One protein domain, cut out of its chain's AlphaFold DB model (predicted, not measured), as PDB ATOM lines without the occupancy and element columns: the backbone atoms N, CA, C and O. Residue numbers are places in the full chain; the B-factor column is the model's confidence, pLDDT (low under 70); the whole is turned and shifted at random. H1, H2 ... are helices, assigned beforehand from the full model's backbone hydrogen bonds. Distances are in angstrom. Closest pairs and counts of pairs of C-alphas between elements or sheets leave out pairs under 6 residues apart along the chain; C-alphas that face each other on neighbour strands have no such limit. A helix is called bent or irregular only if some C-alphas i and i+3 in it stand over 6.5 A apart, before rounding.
ATOM      1  N   GLU A  88      87.657 110.154 140.117       78.50
ATOM      2  CA  GLU A  88      88.964 109.696 139.647       78.50
ATOM      3  C   GLU A  88      89.242 110.271 138.253       78.50
ATOM      4  O   GLU A  88      88.372 110.250 137.379       78.50
ATOM      5  N   ARG A  89      90.455 110.799 138.030       79.50
ATOM      6  CA  ARG A  89      90.833 111.297 136.701       79.50
ATOM      7  C   ARG A  89      90.807 110.131 135.708       79.50
ATOM      8  O   ARG A  89      91.310 109.059 136.054       79.50
ATOM      9  N   PRO A  90      90.291 110.320 134.479       79.00
ATOM     10  CA  PRO A  90      90.363 109.286 133.458       79.00
ATOM     11  C   PRO A  90      91.835 108.928 133.227       79.00
ATOM     12  O   PRO A  90      92.640 109.766 132.821       79.00
ATOM     13  N   LYS A  91      92.209 107.690 133.563       82.31
ATOM     14  CA  LYS A  91      93.566 107.177 133.362       82.31
ATOM     15  C   LYS A  91      93.748 106.880 131.875       82.31
ATOM     16  O   LYS A  91      92.877 106.284 131.242       82.31
ATOM     17  N   PHE A  92      94.881 107.296 131.323       75.31
ATOM     18  CA  PHE A  92      95.254 106.969 129.951       75.31
ATOM     19  C   PHE A  92      95.440 105.454 129.832       75.31
ATOM     20  O   PHE A  92      96.226 104.862 130.569       75.31
ATOM     21  N   SER A  93      94.694 104.821 128.931       83.50
ATOM     22  CA  SER A  93      94.692 103.369 128.778       83.50
ATOM     23  C   SER A  93      94.880 103.021 127.302       83.50
ATOM     24  O   SER A  93      93.971 103.178 126.488       83.50
ATOM     25  N   VAL A  94      96.091 102.566 126.958       79.50
ATOM     26  CA  VAL A  94      96.540 102.269 125.578       79.50
ATOM     27  C   VAL A  94      95.644 101.229 124.903       79.50
ATOM     28  O   VAL A  94      95.291 101.360 123.733       79.50
ATOM     29  N   LEU A  95      95.184 100.235 125.663       79.62
ATOM     30  CA  LEU A  95      94.243  99.225 125.173       79.62
ATOM     31  C   LEU A  95      92.862  99.808 124.844       79.62
ATOM     32  O   LEU A  95      92.160  99.277 123.989       79.62
ATOM     33  N   THR A  96      92.460 100.899 125.496       78.31
ATOM     34  CA  THR A  96      91.189 101.586 125.224       78.31
ATOM     35  C   THR A  96      91.303 102.515 124.015       78.31
ATOM     36  O   THR A  96      90.332 102.705 123.291       78.31
ATOM     37  N   ILE A  97      92.504 103.033 123.753       81.50
ATOM     38  CA  ILE A  97      92.835 103.831 122.564       81.50
ATOM     39  C   ILE A  97      92.775 102.968 121.301       81.50
ATOM     40  O   ILE A  97      92.181 103.385 120.315       81.50
ATOM     41  N   LEU A  98      93.288 101.734 121.350       85.31
ATOM     42  CA  LEU A  98      93.168 100.793 120.230       85.31
ATOM     43  C   LEU A  98      91.713 100.344 119.983       85.31
ATOM     44  O   LEU A  98      91.325 100.111 118.844       85.31
ATOM     45  N   LYS A  99      90.890 100.256 121.038       88.56
ATOM     46  CA  LYS A  99      89.451  99.938 120.943       88.56
ATOM     47  C   LYS A  99      88.598 101.097 120.424       88.56
ATOM     48  O   LYS A  99      87.401 100.913 120.223       88.56
ATOM     49  N   ASN A 100      89.177 102.280 120.233       87.44
ATOM     50  CA  ASN A 100      88.442 103.410 119.696       87.44
ATOM     51  C   ASN A 100      88.185 103.164 118.197       87.44
ATOM     52  O   ASN A 100      89.155 103.115 117.431       87.44
ATOM     53  N   PRO A 101      86.921 103.010 117.753       85.25
ATOM     54  CA  PRO A 101      86.605 102.630 116.378       85.25
ATOM     55  C   PRO A 101      87.210 103.590 115.351       85.25
ATOM     56  O   PRO A 101      87.624 103.153 114.288       85.25
ATOM     57  N   MET A 102      87.372 104.874 115.685       88.81
ATOM     58  CA  MET A 102      88.021 105.838 114.791       88.81
ATOM     59  C   MET A 102      89.520 105.551 114.588       88.81
ATOM     60  O   MET A 102      90.023 105.645 113.473       88.81
ATOM     61  N   ILE A 103      90.233 105.166 115.650       90.06
ATOM     62  CA  ILE A 103      91.675 104.875 115.597       90.06
ATOM     63  C   ILE A 103      91.918 103.538 114.897       90.06
ATOM     64  O   ILE A 103      92.813 103.439 114.061       90.06
ATOM     65  N   LEU A 104      91.096 102.527 115.191       89.19
ATOM     66  CA  LEU A 104      91.172 101.231 114.519       89.19
ATOM     67  C   LEU A 104      90.908 101.372 113.017       89.19
ATOM     68  O   LEU A 104      91.681 100.852 112.218       89.19
ATOM     69  N   MET A 105      89.870 102.121 112.632       89.06
ATOM     70  CA  MET A 105      89.594 102.390 111.220       89.06
ATOM     71  C   MET A 105      90.725 103.188 110.564       89.06
ATOM     72  O   MET A 105      91.070 102.896 109.424       89.06
ATOM     73  N   GLY A 106      91.361 104.119 111.286       88.06
ATOM     74  CA  GLY A 106      92.547 104.838 110.811       88.06
ATOM     75  C   GLY A 106      93.774 103.945 110.581       88.06
ATOM     76  O   GLY A 106      94.501 104.130 109.610       88.06
ATOM     77  N   LEU A 107      94.009 102.944 111.433       90.75
ATOM     78  CA  LEU A 107      95.102 101.982 111.234       90.75
ATOM     79  C   LEU A 107      94.799 100.989 110.108       90.75
ATOM     80  O   LEU A 107      95.691 100.662 109.328       90.75
ATOM     81  N   VAL A 108      93.549 100.534 109.994       87.56
ATOM     82  CA  VAL A 108      93.106  99.658 108.901       87.56
ATOM     83  C   VAL A 108      93.212 100.384 107.558       87.56
ATOM     84  O   VAL A 108      93.764  99.823 106.616       87.56
ATOM     85  N   SER A 109      92.763 101.639 107.465       83.19
ATOM     86  CA  SER A 109      92.882 102.429 106.236       83.19
ATOM     87  C   SER A 109      94.339 102.721 105.876       83.19
ATOM     88  O   SER A 109      94.711 102.578 104.714       83.19
ATOM     89  N   MET A 110      95.193 103.035 106.856       86.50
ATOM     90  CA  MET A 110      96.630 103.210 106.626       86.50
ATOM     91  C   MET A 110      97.302 101.908 106.159       86.50
ATOM     92  O   MET A 110      98.144 101.934 105.263       86.50
ATOM     93  N   GLY A 111      96.881 100.760 106.696       90.69
ATOM     94  CA  GLY A 111      97.319  99.441 106.236       90.69
ATOM     95  C   GLY A 111      96.886  99.135 104.801       90.69
ATOM     96  O   GLY A 111      97.683  98.624 104.020       90.69
ATOM     97  N   ILE A 112      95.658  99.498 104.422       86.31
ATOM     98  CA  ILE A 112      95.155  99.348 103.050       86.31
ATOM     99  C   ILE A 112      95.896 100.286 102.095       86.31
ATOM    100  O   ILE A 112      96.302  99.846 101.029       86.31
ATOM    101  N   PHE A 113      96.133 101.545 102.462       81.38
ATOM    102  CA  PHE A 113      96.836 102.506 101.607       81.38
ATOM    103  C   PHE A 113      98.283 102.081 101.307       81.38
ATOM    104  O   PHE A 113      98.766 102.250 100.191       81.38
ATOM    105  N   ILE A 114      98.963 101.471 102.284       87.81
ATOM    106  CA  ILE A 114     100.315 100.919 102.109       87.81
ATOM    107  C   ILE A 114     100.279  99.538 101.426       87.81
ATOM    108  O   ILE A 114     101.179  99.201 100.658       87.81
ATOM    109  N   GLY A 115      99.250  98.728 101.686       85.69
ATOM    110  CA  GLY A 115      99.123  97.361 101.175       85.69
ATOM    111  C   GLY A 115      98.598  97.263  99.742       85.69
ATOM    112  O   GLY A 115      99.082  96.436  98.973       85.69
ATOM    113  N   MET A 116      97.656  98.122  99.350       82.94
ATOM    114  CA  MET A 116      97.050  98.155  98.017       82.94
ATOM    115  C   MET A 116      98.068  98.258  96.870       82.94
ATOM    116  O   MET A 116      97.969  97.438  95.960       82.94
ATOM    117  N   PRO A 117      99.079  99.157  96.886       77.25
ATOM    118  CA  PRO A 117     100.064  99.212  95.803       77.25
ATOM    119  C   PRO A 117     100.830  97.891  95.661       77.25
ATOM    120  O   PRO A 117     101.026  97.404  94.553       77.25
ATOM    121  N   LYS A 118     101.163  97.240  96.782       84.19
ATOM    122  CA  LYS A 118     101.897  95.966  96.794       84.19
ATOM    123  C   LYS A 118     101.068  94.778  96.328       84.19
ATOM    124  O   LYS A 118     101.589  93.880  95.675       84.19
ATOM    125  N   ILE A 119      99.785  94.763  96.661       82.00
ATOM    126  CA  ILE A 119      98.869  93.697  96.252       82.00
ATOM    127  C   ILE A 119      98.531  93.842  94.760       82.00
ATOM    128  O   ILE A 119      98.490  92.854  94.030       82.00
ATOM    129  N   MET A 120      98.384  95.077  94.280       76.06
ATOM    130  CA  MET A 120      98.084  95.379  92.883       76.06
ATOM    131  C   MET A 120      99.278  95.121  91.947       76.06
ATOM    132  O   MET A 120      99.083  94.861  90.762       76.06
ATOM    133  N   GLU A 121     100.507  95.111  92.461       78.50
ATOM    134  CA  GLU A 121     101.709  94.702  91.716       78.50
ATOM    135  C   GLU A 121     101.740  93.187  91.416       78.50
ATOM    136  O   GLU A 121     102.221  92.800  90.354       78.50
ATOM    137  N   ASN A 122     101.161  92.340  92.281       79.88
ATOM    138  CA  ASN A 122     101.223  90.870  92.172       79.88
ATOM    139  C   ASN A 122      99.883  90.178  91.828       79.88
ATOM    140  O   ASN A 122      99.816  88.952  91.843       79.88
ATOM    141  N   MET A 123      98.814  90.927  91.539       79.06
ATOM    142  CA  MET A 123      97.508  90.358  91.165       79.06
ATOM    143  C   MET A 123      97.361  90.119  89.653       79.06
ATOM    144  O   MET A 123      97.726  90.981  88.842       79.06
ATOM    145  N   ASP A 124      96.740  88.988  89.304       78.62
ATOM    146  CA  ASP A 124      96.342  88.622  87.942       78.62
ATOM    147  C   ASP A 124      95.311  89.608  87.349       78.62
ATOM    148  O   ASP A 124      94.483  90.165  88.080       78.62
ATOM    149  N   PRO A 125      95.329  89.836  86.020       74.69
ATOM    150  CA  PRO A 125      94.498  90.840  85.352       74.69
ATOM    151  C   PRO A 125      92.982  90.603  85.479       74.69
ATOM    152  O   PRO A 125      92.235  91.577  85.510       74.69
ATOM    153  N   GLU A 126      92.516  89.357  85.624       73.50
ATOM    154  CA  GLU A 126      91.089  89.069  85.864       73.50
ATOM    155  C   GLU A 126      90.642  89.452  87.282       73.50
ATOM    156  O   GLU A 126      89.613  90.101  87.461       73.50
ATOM    157  N   MET A 127      91.444  89.138  88.305       71.69
ATOM    158  CA  MET A 127      91.105  89.444  89.699       71.69
ATOM    159  C   MET A 127      91.147  90.954  89.979       71.69
ATOM    160  O   MET A 127      90.380  91.448  90.804       71.69
ATOM    161  N   LYS A 128      91.991  91.704  89.257       73.00
ATOM    162  CA  LYS A 128      92.005  93.174  89.283       73.00
ATOM    163  C   LYS A 128      90.701  93.773  88.778       73.00
ATOM    164  O   LYS A 128      90.178  94.660  89.437       73.00
ATOM    165  N   ALA A 129      90.166  93.274  87.666       73.06
ATOM    166  CA  ALA A 129      88.929  93.790  87.089       73.06
ATOM    167  C   ALA A 129      87.714  93.518  87.992       73.06
ATOM    168  O   ALA A 129      86.868  94.390  88.182       73.06
ATOM    169  N   GLU A 130      87.652  92.342  88.626       67.81
ATOM    170  CA  GLU A 130      86.597  92.034  89.601       67.81
ATOM    171  C   GLU A 130      86.735  92.843  90.896       67.81
ATOM    172  O   GLU A 130      85.742  93.242  91.508       67.81
ATOM    173  N   PHE A 131      87.969  93.098  91.329       73.06
ATOM    174  CA  PHE A 131      88.257  93.910  92.502       73.06
ATOM    175  C   PHE A 131      88.013  95.396  92.245       73.06
ATOM    176  O   PHE A 131      87.522  96.073  93.135       73.06
ATOM    177  N   GLU A 132      88.270  95.888  91.037       69.12
ATOM    178  CA  GLU A 132      87.960  97.249  90.601       69.12
ATOM    179  C   GLU A 132      86.447  97.458  90.479       69.12
ATOM    180  O   GLU A 132      85.932  98.441  91.009       69.12
ATOM    181  N   ALA A 133      85.712  96.486  89.919       66.38
ATOM    182  CA  ALA A 133      84.249  96.504  89.901       66.38
ATOM    183  C   ALA A 133      83.659  96.535  91.325       66.38
ATOM    184  O   ALA A 133      82.776  97.334  91.626       66.38
ATOM    185  N   ARG A 134      84.202  95.725  92.246       66.50
ATOM    186  CA  ARG A 134      83.752  95.681  93.652       66.50
ATOM    187  C   ARG A 134      84.230  96.860  94.492       66.50
ATOM    188  O   ARG A 134      83.561  97.230  95.456       66.50
ATOM    189  N   GLN A 135      85.386  97.435  94.174       62.59
ATOM    190  CA  GLN A 135      85.846  98.667  94.801       62.59
ATOM    191  C   GLN A 135      84.951  99.818  94.372       62.59
ATOM    192  O   GLN A 135      84.449 100.505  95.249       62.59
ATOM    193  N   ALA A 136      84.670  99.973  93.076       61.22
ATOM    194  CA  ALA A 136      83.796 101.018  92.546       61.22
ATOM    195  C   ALA A 136      82.391 101.016  93.180       61.22
ATOM    196  O   ALA A 136      81.818 102.082  93.393       61.22
ATOM    197  N   GLU A 137      81.871  99.845  93.550       60.41
ATOM    198  CA  GLU A 137      80.532  99.694  94.133       60.41
ATOM    199  C   GLU A 137      80.491  99.773  95.678       60.41
ATOM    200  O   GLU A 137      79.413  99.825  96.272       60.41
ATOM    201  N   GLY A 138      81.642  99.797  96.364       63.31
ATOM    202  CA  GLY A 138      81.722  99.723  97.829       63.31
ATOM    203  C   GLY A 138      81.819 101.082  98.555       63.31
ATOM    204  O   GLY A 138      82.471 102.008  98.069       63.31
ATOM    205  N   PRO A 139      81.312 101.208  99.804       52.06
ATOM    206  CA  PRO A 139      81.414 102.435 100.616       52.06
ATOM    207  C   PRO A 139      82.862 102.831 100.972       52.06
ATOM    208  O   PRO A 139      83.108 103.936 101.451       52.06
ATOM    209  N   LEU A 140      83.828 101.939 100.728       58.38
ATOM    210  CA  LEU A 140      85.261 102.185 100.887       58.38
ATOM    211  C   LEU A 140      85.860 102.966  99.697       58.38
ATOM    212  O   LEU A 140      86.809 103.714  99.904       58.38
ATOM    213  N   SER A 141      85.290 102.872  98.486       58.22
ATOM    214  CA  SER A 141      85.676 103.714  97.334       58.22
ATOM    215  C   SER A 141      85.196 105.153  97.491       58.22
ATOM    216  O   SER A 141      85.943 106.082  97.196       58.22
ATOM    217  N   ALA A 142      84.033 105.359  98.115       54.62
ATOM    218  CA  ALA A 142      83.579 106.692  98.516       54.62
ATOM    219  C   ALA A 142      84.539 107.388  99.511       54.62
ATOM    220  O   ALA A 142      84.537 108.612  99.611       54.62
ATOM    221  N   LEU A 143      85.372 106.619 100.225       55.56
ATOM    222  CA  LEU A 143      86.377 107.127 101.162       55.56
ATOM    223  C   LEU A 143      87.792 107.213 100.546       55.56
ATOM    224  O   LEU A 143      88.531 108.145 100.855       55.56
ATOM    225  N   MET A 144      88.180 106.259  99.689       60.59
ATOM    226  CA  MET A 144      89.525 106.156  99.085       60.59
ATOM    227  C   MET A 144      89.668 106.848  97.722       60.59
ATOM    228  O   MET A 144      90.780 107.204  97.345       60.59
ATOM    229  N   GLY A 145      88.573 107.081  96.997       53.19
ATOM    230  CA  GLY A 145      88.567 107.728  95.678       53.19
ATOM    231  C   GLY A 145      88.728 109.252  95.705       53.19
ATOM    232  O   GLY A 145      88.683 109.898  94.662       53.19
TER     233      GLY A 145
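Overview. This is residues 88 to 145 of the 180 residues of an uncharacterized protein of Bionectria ochroleuca (UniProt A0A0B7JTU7). The model is an open hook: one long helix, H2, makes the shaft, and after a tight turn at residues 123 and 124 H3 folds back at a narrow angle to it, with the small helix H4 following after H3. At the other end of H2, the short helix H1 and the tail before it carry on the length, and residues 88 to 97 stick out free. The printed part has 58 residues with four named helices, in the order H1, H2, H3, H4, and no named strand; the class is all helix. The whole is extended, with a radius of gyration of the C-alphas of 16.5 A, and it spans 57 by 22 by 14 A, a rod in outline.

Along the chain. The printed part begins at Glu 88. H1, residues 94 to 98, measures 6.5 A from first to last C-alpha and begins with C-alpha 94 at (96.540, 102.269, 125.578). H2, residues 101 to 122, is the longest helix at 30.6 A, from C-alpha 101 at (86.605, 102.630, 116.378) to C-alpha 122 at (101.223, 90.870, 92.172). H2 has a kink of 36 degrees near residue 116 and is irregular, but only just: C-alphas 114 and 117 are 6.54 A apart. H3, residues 125 to 136, measures 16.4 A. H4, residues 141 to 144, measures 4.9 A and ends with C-alpha 144 at (89.525, 106.156, 99.085).

Arrangement. H1 and H2 are close but not clearly touching; their closest C-alphas, those of Leu 98 and Leu 104, are 6.1 A apart. H2 and H3 are close but not clearly touching, with the closest C-alphas, those of Met 120 and Lys 128, 7.4 A apart. They run opposite ways at a shallow tilt of 27 degrees, though the line of H2 is a rough one. H3 and H4 are close but not clearly touching, with the closest C-alphas, those of Gln 135 and Ser 141, 5.6 A apart. H1 is apart from H3 and from H4, and H2 is apart from H4. In H1 and H3 every O i to N i+4 pair is within hydrogen-bond range, in H2 15 of 18 are, and H4 is too short for such a pair.

Size, cuts and confidence. The two C-alphas farthest apart, those of Glu 88 and Pro 125, are 57.7 A apart. Residues 88 to 97, of which 94 to 97 belong to H1, and residues 99 to 106, of which 101 to 106 belong to H2, stand free. The body without them spans 36 by 22 by 16 A. The printed part has no cut, and the links H1 to H2, H2 to H3 and H3 to H4 are tight. The mean pLDDT of the printed part is 76.5; residue 130 and residues 132 to 145 are under 70.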